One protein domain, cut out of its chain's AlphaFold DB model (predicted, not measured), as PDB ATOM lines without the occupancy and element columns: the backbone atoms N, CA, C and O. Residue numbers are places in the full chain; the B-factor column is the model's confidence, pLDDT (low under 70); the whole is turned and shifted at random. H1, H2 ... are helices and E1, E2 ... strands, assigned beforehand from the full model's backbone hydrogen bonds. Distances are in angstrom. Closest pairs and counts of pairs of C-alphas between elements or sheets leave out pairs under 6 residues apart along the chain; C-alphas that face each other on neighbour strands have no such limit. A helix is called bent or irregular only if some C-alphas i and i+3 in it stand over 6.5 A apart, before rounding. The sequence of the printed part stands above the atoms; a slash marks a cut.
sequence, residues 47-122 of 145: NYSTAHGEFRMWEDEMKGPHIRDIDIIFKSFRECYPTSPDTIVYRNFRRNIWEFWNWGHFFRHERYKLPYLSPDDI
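AT A GLANCE: This is residues 47 to 122 of the 145 residues of an uncharacterized protein of Emticicia sp. TH156 (UniProt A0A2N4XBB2). Little here is regular structure: a small antiparallel hairpin, E1 and E2, lies near residues 67 to 74 of H1, and a long link runs past E1 to H2 at one end. Of 76 printed residues, 30 are in named elements, E1 E2 H1 H2 along the chain, class mixed. The whole is only just compact, close to loose, radius of gyration of the C-alphas 13.3 A, and elongated, 43 by 27 by 19 A.

HOW THE PARTS SIT: Start at E1, residues 47 to 49, antiparallel to E2, residues 56 to 59, at 153 degrees; N 48 and O 57, 2.8 A, are within hydrogen-bond range. Residues 48 to 49 also pair antiparallel with 90 to 91. From E2 to H1, residues 67 to 80, the closest C-alphas are Glu 59 and Ile 67, 6.6 A. H2, residues 100 to 108, is apart from E1, E2 and H1. O i to N i+4 pairs are within range in 8 of 10 in H1 and 2 of 5 in H2, whose i+3 pairs are 4 of 6.

IN THESE COORDINATES: Find C-alpha 47 at (235.619, 169.821, 259.120), where E1 begins. H1 measures 20.4 A from first to last C-alpha; H2 is irregular, C-alphas 101 and 104 being 7.4 A apart, and it ends at C-alpha 108 at (229.819, 157.324, 271.534).

THE WHOLE: The printed part has no cut; residues 61 to 65 are under pLDDT 70.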
ATOM      1  N   ASN A  47     235.029 168.501 258.972       89.69
ATOM      2  CA  ASN A  47     235.619 169.821 259.120       89.69
ATOM      3  C   ASN A  47     235.513 170.334 260.555       89.69
ATOM      4  O   ASN A  47     234.451 170.263 261.192       89.69
ATOM      5  N   TYR A  48     236.613 170.917 261.010       90.69
ATOM      6  CA  TYR A  48     236.776 171.503 262.326       90.69
ATOM      7  C   TYR A  48     237.321 172.913 262.195       90.69
ATOM      8  O   TYR A  48     238.194 173.188 261.368       90.69
ATOM      9  N   SER A  49     236.822 173.814 263.029       90.69
ATOM     10  CA  SER A  49     237.313 175.184 263.076       90.69
ATOM     11  C   SER A  49     237.050 175.833 264.420       90.69
ATOM     12  O   SER A  49     236.255 175.358 265.232       90.69
ATOM     13  N   THR A  50     237.732 176.942 264.656       92.44
ATOM     14  CA  THR A  50     237.437 177.838 265.768       92.44
ATOM     15  C   THR A  50     236.379 178.877 265.390       92.44
ATOM     16  O   THR A  50     236.045 179.055 264.219       92.44
ATOM     17  N   ALA A  51     235.852 179.605 266.378       91.19
ATOM     18  CA  ALA A  51     234.780 180.581 266.167       91.19
ATOM     19  C   ALA A  51     235.158 181.722 265.201       91.19
ATOM     20  O   ALA A  51     234.286 182.237 264.497       91.19
ATOM     21  N   HIS A  52     236.436 182.114 265.155       88.88
ATOM     22  CA  HIS A  52     236.953 183.115 264.212       88.88
ATOM     23  C   HIS A  52     237.660 182.491 263.003       88.88
ATOM     24  O   HIS A  52     238.238 183.199 262.178       88.88
ATOM     25  N   GLY A  53     237.614 181.161 262.892       83.44
ATOM     26  CA  GLY A  53     238.176 180.405 261.785       83.44
ATOM     27  C   GLY A  53     239.695 180.491 261.661       83.44
ATOM     28  O   GLY A  53     240.186 180.094 260.613       83.44
ATOM     29  N   GLU A  54     240.417 181.000 262.667       83.69
ATOM     30  CA  GLU A  54     241.887 181.120 262.671       83.69
ATOM     31  C   GLU A  54     242.580 179.753 262.646       83.69
ATOM     32  O   GLU A  54     243.668 179.623 262.086       83.69
ATOM     33  N   PHE A  55     241.911 178.738 263.197       85.94
ATOM     34  CA  PHE A  55     242.258 177.332 263.073       85.94
ATOM     35  C   PHE A  55     241.213 176.627 262.207       85.94
ATOM     36  O   PHE A  55     240.005 176.788 262.421       85.94
ATOM     37  N   ARG A  56     241.673 175.836 261.232       86.88
ATOM     38  CA  ARG A  56     240.829 174.985 260.387       86.88
ATOM     39  C   ARG A  56     241.528 173.677 260.117       86.88
ATOM     40  O   ARG A  56     242.692 173.680 259.744       86.88
ATOM     41  N   MET A  57     240.803 172.583 260.239       86.00
ATOM     42  CA  MET A  57     241.337 171.256 260.005       86.00
ATOM     43  C   MET A  57     240.256 170.371 259.406       86.00
ATOM     44  O   MET A  57     239.066 170.583 259.645       86.00
ATOM     45  N   TRP A  58     240.680 169.392 258.624       84.62
ATOM     46  CA  TRP A  58     239.814 168.361 258.084       84.62
ATOM     47  C   TRP A  58     240.380 167.003 258.502       84.62
ATOM     48  O   TRP A  58     241.598 166.830 258.577       84.62
ATOM     49  N   GLU A  59     239.495 166.077 258.839       83.19
ATOM     50  CA  GLU A  59     239.837 164.680 259.103       83.19
ATOM     51  C   GLU A  59     239.426 163.833 257.903       83.19
ATOM     52  O   GLU A  59     238.330 163.993 257.354       83.19
ATOM     53  N   ASP A  60     240.316 162.910 257.553       75.19
ATOM     54  CA  ASP A  60     240.114 161.868 256.555       75.19
ATOM     55  C   ASP A  60     240.177 160.519 257.269       75.19
ATOM     56  O   ASP A  60     241.180 160.192 257.907       75.19
ATOM     57  N   GLU A  61     239.112 159.723 257.181       68.31
ATOM     58  CA  GLU A  61     239.093 158.390 257.790       68.31
ATOM     59  C   GLU A  61     240.026 157.398 257.077       68.31
ATOM     60  O   GLU A  61     240.468 156.430 257.694       68.31
ATOM     61  N   MET A  62     240.345 157.623 255.797       67.12
ATOM     62  CA  MET A  62     241.172 156.726 254.988       67.12
ATOM     63  C   MET A  62     242.642 157.145 254.967       67.12
ATOM     64  O   MET A  62     243.525 156.290 255.073       67.12
ATOM     65  N   LYS A  63     242.920 158.436 254.753       63.03
ATOM     66  CA  LYS A  63     244.279 158.979 254.598       63.03
ATOM     67  C   LYS A  63     244.360 160.428 255.077       63.03
ATOM     68  O   LYS A  63     244.305 161.356 254.280       63.03
ATOM     69  N   GLY A  64     244.568 160.630 256.371       64.75
ATOM     70  CA  GLY A  64     244.757 161.969 256.916       64.75
ATOM     71  C   GLY A  64     244.799 161.987 258.436       64.75
ATOM     72  O   GLY A  64     244.897 160.930 259.061       64.75
ATOM     73  N   PRO A  65     244.759 163.187 259.032       68.31
ATOM     74  CA  PRO A  65     244.751 163.330 260.474       68.31
ATOM     75  C   PRO A  65     243.457 162.770 261.062       68.31
ATOM     76  O   PRO A  65     242.362 163.066 260.580       68.31
ATOM     77  N   HIS A  66     243.577 162.003 262.134       81.50
ATOM     78  CA  HIS A  66     242.447 161.491 262.893       81.50
ATOM     79  C   HIS A  66     241.947 162.522 263.910       81.50
ATOM     80  O   HIS A  66     242.666 163.442 264.294       81.50
ATOM     81  N   ILE A  67     240.737 162.319 264.447       83.62
ATOM     82  CA  ILE A  67     240.175 163.153 265.530       83.62
ATOM     83  C   ILE A  67     241.145 163.387 266.704       83.62
ATOM     84  O   ILE A  67     241.160 164.467 267.285       83.62
ATOM     85  N   ARG A  68     241.989 162.402 267.032       83.44
ATOM     86  CA  ARG A  68     242.985 162.506 268.112       83.44
ATOM     87  C   ARG A  68     244.100 163.508 267.804       83.44
ATOM     88  O   ARG A  68     244.630 164.134 268.718       83.44
ATOM     89  N   ASP A  69     244.412 163.693 266.529       84.69
ATOM     90  CA  ASP A  69     245.474 164.586 266.072       84.69
ATOM     91  C   ASP A  69     245.015 166.050 266.151       84.69
ATOM     92  O   ASP A  69     245.827 166.958 266.310       84.69
ATOM     93  N   ILE A  70     243.698 166.286 266.115       85.62
ATOM     94  CA  ILE A  70     243.100 167.623 266.212       85.62
ATOM     95  C   ILE A  70     243.435 168.277 267.545       85.62
ATOM     96  O   ILE A  70     243.823 169.441 267.561       85.62
ATOM     97  N   ASP A  71     243.330 167.545 268.654       87.00
ATOM     98  CA  ASP A  71     243.640 168.088 269.979       87.00
ATOM     99  C   ASP A  71     245.124 168.461 270.100       87.00
ATOM    100  O   ASP A  71     245.464 169.501 270.673       87.00
ATOM    101  N   ILE A  72     246.009 167.644 269.519       86.81
ATOM    102  CA  ILE A  72     247.460 167.875 269.504       86.81
ATOM    103  C   ILE A  72     247.782 169.117 268.669       86.81
ATOM    104  O   ILE A  72     248.420 170.048 269.160       86.81
ATOM    105  N   ILE A  73     247.283 169.174 267.434       86.12
ATOM    106  CA  ILE A  73     247.543 170.285 266.514       86.12
ATOM    107  C   ILE A  73     246.901 171.573 267.045       86.12
ATOM    108  O   ILE A  73     247.507 172.642 266.971       86.12
ATOM    109  N   PHE A  74     245.716 171.495 267.650       87.81
ATOM    110  CA  PHE A  74     245.078 172.650 268.273       87.81
ATOM    111  C   PHE A  74     245.847 173.146 269.502       87.81
ATOM    112  O   PHE A  74     245.951 174.354 269.729       87.81
ATOM    113  N   LYS A  75     246.434 172.246 270.296       87.50
ATOM    114  CA  LYS A  75     247.330 172.637 271.387       87.50
ATOM    115  C   LYS A  75     248.541 173.404 270.846       87.50
ATOM    116  O   LYS A  75     248.796 174.502 271.336       87.50
ATOM    117  N   SER A  76     249.205 172.893 269.810       84.94
ATOM    118  CA  SER A  76     250.321 173.587 269.153       84.94
ATOM    119  C   SER A  76     249.900 174.937 268.562       84.94
ATOM    120  O   SER A  76     250.612 175.925 268.715       84.94
ATOM    121  N   PHE A  77     248.708 175.024 267.960       84.94
ATOM    122  CA  PHE A  77     248.143 176.290 267.487       84.94
ATOM    123  C   PHE A  77     248.037 177.323 268.618       84.94
ATOM    124  O   PHE A  77     248.461 178.462 268.440       84.94
ATOM    125  N   ARG A  78     247.532 176.940 269.797       85.62
ATOM    126  CA  ARG A  78     247.415 177.860 270.944       85.62
ATOM    127  C   ARG A  78     248.767 178.316 271.490       85.62
ATOM    128  O   ARG A  78     248.882 179.456 271.926       85.62
ATOM    129  N   GLU A  79     249.773 177.445 271.471       85.25
ATOM    130  CA  GLU A  79     251.143 177.794 271.873       85.25
ATOM    131  C   GLU A  79     251.772 178.799 270.898       85.25
ATOM    132  O   GLU A  79     252.431 179.749 271.316       85.25
ATOM    133  N   CYS A  80     251.504 178.631 269.605       82.44
ATOM    134  CA  CYS A  80     251.969 179.517 268.544       82.44
ATOM    135  C   CYS A  80     251.249 180.867 268.480       82.44
ATOM    136  O   CYS A  80     251.849 181.891 268.149       82.44
ATOM    137  N   TYR A  81     249.951 180.869 268.772       80.19
ATOM    138  CA  TYR A  81     249.087 182.040 268.680       80.19
ATOM    139  C   TYR A  81     248.465 182.357 270.046       80.19
ATOM    140  O   TYR A  81     247.240 182.350 270.182       80.19
ATOM    141  N   PRO A  82     249.277 182.696 271.070       81.38
ATOM    142  CA  PRO A  82     248.794 182.910 272.437       81.38
ATOM    143  C   PRO A  82     247.872 184.131 272.574       81.38
ATOM    144  O   PRO A  82     247.189 184.291 273.580       81.38
ATOM    145  N   THR A  83     247.858 185.014 271.573       83.38
ATOM    146  CA  THR A  83     246.983 186.191 271.501       83.38
ATOM    147  C   THR A  83     245.642 185.910 270.822       83.38
ATOM    148  O   THR A  83     244.789 186.800 270.783       83.38
ATOM    149  N   SER A  84     245.441 184.701 270.282       81.69
ATOM    150  CA  SER A  84     244.172 184.314 269.675       81.69
ATOM    151  C   SER A  84     243.069 184.248 270.740       81.69
ATOM    152  O   SER A  84     243.271 183.670 271.810       81.69
ATOM    153  N   PRO A  85     241.873 184.803 270.469       84.12
ATOM    154  CA  PRO A  85     240.720 184.631 271.349       84.12
ATOM    155  C   PRO A  85     240.119 183.216 271.262       84.12
ATOM    156  O   PRO A  85     239.212 182.887 272.032       84.12
ATOM    157  N   ASP A  86     240.568 182.392 270.311       86.06
ATOM    158  CA  ASP A  86     240.000 181.081 270.032       86.06
ATOM    159  C   ASP A  86     240.562 180.004 270.968       86.06
ATOM    160  O   ASP A  86     241.707 179.572 270.870       86.06
ATOM    161  N   THR A  87     239.711 179.528 271.877       87.38
ATOM    162  CA  THR A  87     240.074 178.531 272.902       87.38
ATOM    163  C   THR A  87     239.404 177.173 272.709       87.38
ATOM    164  O   THR A  87     239.795 176.208 273.365       87.38
ATOM    165  N   ILE A  88     238.414 177.090 271.815       92.00
ATOM    166  CA  ILE A  88     237.555 175.919 271.614       92.00
ATOM    167  C   ILE A  88     237.531 175.552 270.129       92.00
ATOM    168  O   ILE A  88     237.327 176.419 269.276       92.00
ATOM    169  N   VAL A  89     237.675 174.257 269.845       92.75
ATOM    170  CA  VAL A  89     237.453 173.679 268.516       92.75
ATOM    171  C   VAL A  89     236.002 173.234 268.393       92.75
ATOM    172  O   VAL A  89     235.467 172.542 269.262       92.75
ATOM    173  N   TYR A  90     235.374 173.614 267.290       94.88
ATOM    174  CA  TYR A  90     234.024 173.216 266.938       94.88
ATOM    175  C   TYR A  90     234.053 172.222 265.788       94.88
ATOM    176  O   TYR A  90     234.875 172.320 264.877       94.88
ATOM    177  N   ARG A  91     233.089 171.302 265.790       93.62
ATOM    178  CA  ARG A  91     232.739 170.548 264.585       93.62
ATOM    179  C   ARG A  91     231.832 171.401 263.706       93.62
ATOM    180  O   ARG A  91     230.848 171.965 264.193       93.62
ATOM    181  N   ASN A  92     232.105 171.431 262.408       91.94
ATOM    182  CA  ASN A  92     231.290 172.171 261.438       91.94
ATOM    183  C   ASN A  92     230.341 171.282 260.631       91.94
ATOM    184  O   ASN A  92     229.576 171.765 259.801       91.94
ATOM    185  N   PHE A  93     230.329 169.982 260.912       89.88
ATOM    186  CA  PHE A  93     229.429 169.012 260.299       89.88
ATOM    187  C   PHE A  93     228.298 168.603 261.248       89.88
ATOM    188  O   PHE A  93     228.421 168.604 262.484       89.88
ATOM    189  N   ARG A  94     227.164 168.221 260.656       88.69
ATOM    190  CA  ARG A  94     225.978 167.751 261.379       88.69
ATOM    191  C   ARG A  94     225.931 166.227 261.423       88.69
ATOM    192  O   ARG A  94     226.384 165.541 260.512       88.69
ATOM    193  N   ARG A  95     225.317 165.706 262.486       87.44
ATOM    194  CA  ARG A  95     224.858 164.314 262.527       87.44
ATOM    195  C   ARG A  95     223.737 164.178 261.501       87.44
ATOM    196  O   ARG A  95     222.815 164.994 261.506       87.44
ATOM    197  N   ASN A  96     223.806 163.172 260.641       84.94
ATOM    198  CA  ASN A  96     222.718 162.909 259.711       84.94
ATOM    199  C   ASN A  96     221.618 162.142 260.452       84.94
ATOM    200  O   ASN A  96     221.783 160.966 260.758       84.94
ATOM    201  N   ILE A  97     220.506 162.807 260.769       83.38
ATOM    202  CA  ILE A  97     219.422 162.210 261.568       83.38
ATOM    203  C   ILE A  97     218.814 160.992 260.856       83.38
ATOM    204  O   ILE A  97     218.405 160.044 261.525       83.38
ATOM    205  N   TRP A  98     218.833 160.983 259.520       82.44
ATOM    206  CA  TRP A  98     218.324 159.882 258.701       82.44
ATOM    207  C   TRP A  98     219.170 158.609 258.791       82.44
ATOM    208  O   TRP A  98     218.651 157.526 258.545       82.44
ATOM    209  N   GLU A  99     220.431 158.710 259.217       82.06
ATOM    210  CA  GLU A  99     221.305 157.563 259.491       82.06
ATOM    211  C   GLU A  99     221.010 156.993 260.888       82.06
ATOM    212  O   GLU A  99     221.875 156.957 261.767       82.06
ATOM    213  N   PHE A 100     219.769 156.562 261.127       85.00
ATOM    214  CA  PHE A 100     219.348 156.057 262.440       85.00
ATOM    215  C   PHE A 100     220.120 154.811 262.884       85.00
ATOM    216  O   PHE A 100     220.387 154.625 264.071       85.00
ATOM    217  N   TRP A 101     220.573 154.001 261.927       81.31
ATOM    218  CA  TRP A 101     221.474 152.873 262.167       81.31
ATOM    219  C   TRP A 101     222.850 153.299 262.707       81.31
ATOM    220  O   TRP A 101     223.523 152.498 263.350       81.31
ATOM    221  N   ASN A 102     223.254 154.559 262.510       80.88
ATOM    222  CA  ASN A 102     224.534 155.113 262.954       80.88
ATOM    223  C   ASN A 102     224.423 155.900 264.277       80.88
ATOM    224  O   ASN A 102     225.410 156.430 264.789       80.88
ATOM    225  N   TRP A 103     223.234 155.977 264.886       85.38
ATOM    226  CA  TRP A 103     223.034 156.750 266.116       85.38
ATOM    227  C   TRP A 103     223.928 156.285 267.266       85.38
ATOM    228  O   TRP A 103     224.511 157.110 267.966       85.38
ATOM    229  N   GLY A 104     224.114 154.972 267.428       85.75
ATOM    230  CA  GLY A 104     225.015 154.432 268.448       85.75
ATOM    231  C   GLY A 104     226.460 154.927 268.299       85.75
ATOM    232  O   GLY A 104     227.158 155.098 269.295       85.75
ATOM    233  N   HIS A 105     226.914 155.185 267.074       83.62
ATOM    234  CA  HIS A 105     228.211 155.798 266.804       83.62
ATOM    235  C   HIS A 105     228.176 157.312 267.074       83.62
ATOM    236  O   HIS A 105     229.065 157.823 267.752       83.62
ATOM    237  N   PHE A 106     227.106 158.017 266.684       86.56
ATOM    238  CA  PHE A 106     226.934 159.450 266.969       86.56
ATOM    239  C   PHE A 106     226.968 159.810 268.457       86.56
ATOM    240  O   PHE A 106     227.400 160.909 268.804       86.56
ATOM    241  N   PHE A 107     226.501 158.920 269.333       87.69
ATOM    242  CA  PHE A 107     226.506 159.160 270.778       87.69
ATOM    243  C   PHE A 107     227.820 158.776 271.468       87.69
ATOM    244  O   PHE A 107     228.114 159.306 272.535       87.69
ATOM    245  N   ARG A 108     228.609 157.864 270.887       88.00
ATOM    246  CA  ARG A 108     229.819 157.324 271.534       88.00
ATOM    247  C   ARG A 108     231.115 157.910 270.984       88.00
ATOM    248  O   ARG A 108     232.075 158.055 271.737       88.00
ATOM    249  N   HIS A 109     231.149 158.243 269.697       87.56
ATOM    250  CA  HIS A 109     232.373 158.658 269.027       87.56
ATOM    251  C   HIS A 109     232.791 160.081 269.431       87.56
ATOM    252  O   HIS A 109     231.965 160.991 269.525       87.56
ATOM    253  N   GLU A 110     234.092 160.283 269.642       89.00
ATOM    254  CA  GLU A 110     234.675 161.504 270.226       89.00
ATOM    255  C   GLU A 110     234.381 162.766 269.416       89.00
ATOM    256  O   GLU A 110     233.967 163.777 269.974       89.00
ATOM    257  N   ARG A 111     234.452 162.659 268.089       88.75
ATOM    258  CA  ARG A 111     234.054 163.687 267.109       88.75
ATOM    259  C   ARG A 111     232.746 164.400 267.429       88.75
ATOM    260  O   ARG A 111     232.616 165.603 267.236       88.75
ATOM    261  N   TYR A 112     231.757 163.660 267.924       89.75
ATOM    262  CA  TYR A 112     230.430 164.198 268.204       89.75
ATOM    263  C   TYR A 112     230.280 164.766 269.616       89.75
ATOM    264  O   TYR A 112     229.212 165.316 269.906       89.75
ATOM    265  N   LYS A 113     231.306 164.643 270.470       91.81
ATOM    266  CA  LYS A 113     231.400 165.310 271.778       91.81
ATOM    267  C   LYS A 113     231.794 166.782 271.629       91.81
ATOM    268  O   LYS A 113     231.449 167.579 272.496       91.81
ATOM    269  N   LEU A 114     232.456 167.145 270.526       92.12
ATOM    270  CA  LEU A 114     232.779 168.534 270.214       92.12
ATOM    271  C   LEU A 114     231.506 169.370 269.975       92.12
ATOM    272  O   LEU A 114     230.530 168.875 269.380       92.12
ATOM    273  N   PRO A 115     231.507 170.645 270.409       94.75
ATOM    274  CA  PRO A 115     230.396 171.552 270.174       94.75
ATOM    275  C   PRO A 115     230.226 171.811 268.675       94.75
ATOM    276  O   PRO A 115     231.192 171.880 267.919       94.75
ATOM    277  N   TYR A 116     228.975 171.942 268.238       94.19
ATOM    278  CA  TYR A 116     228.655 172.248 266.847       94.19
ATOM    279  C   TYR A 116     228.663 173.756 266.606       94.19
ATOM    280  O   TYR A 116     228.066 174.495 267.387       94.19
ATOM    281  N   LEU A 117     229.272 174.180 265.500       94.19
ATOM    282  CA  LEU A 117     229.183 175.539 264.969       94.19
ATOM    283  C   LEU A 117     228.804 175.466 263.491       94.19
ATOM    284  O   LEU A 117     229.458 174.752 262.725       94.19
ATOM    285  N   SER A 118     227.756 176.185 263.081       91.75
ATOM    286  CA  SER A 118     227.380 176.219 261.667       91.75
ATOM    287  C   SER A 118     228.507 176.846 260.843       91.75
ATOM    288  O   SER A 118     229.078 177.838 261.293       91.75
ATOM    289  N   PRO A 119     228.828 176.326 259.642       88.06
ATOM    290  CA  PRO A 119     229.785 176.972 258.745       88.06
ATOM    291  C   PRO A 119     229.471 178.455 258.489       88.06
ATOM    292  O   PRO A 119     230.388 179.264 258.396       88.06
ATOM    293  N   ASP A 120     228.183 178.805 258.451       88.75
ATOM    294  CA  ASP A 120     227.699 180.176 258.239       88.75
ATOM    295  C   ASP A 120     227.920 181.103 259.450       88.75
ATOM    296  O   ASP A 120     227.958 182.321 259.297       88.75
ATOM    297  N   ASP A 121     228.098 180.535 260.648       91.88
ATOM    298  CA  ASP A 121     228.313 181.280 261.897       91.88
ATOM    299  C   ASP A 121     229.805 181.530 262.182       91.88
ATOM    300  O   ASP A 121     230.158 182.191 263.165       91.88
ATOM    301  N   ILE A 122     230.702 180.991 261.347       87.81
ATOM    302  CA  ILE A 122     232.144 181.200 261.484       87.81
ATOM    303  C   ILE A 122     232.443 182.659 261.147       87.81
ATOM    304  O   ILE A 122     232.238 183.120 260.022       87.81
TER     305      ILE A 122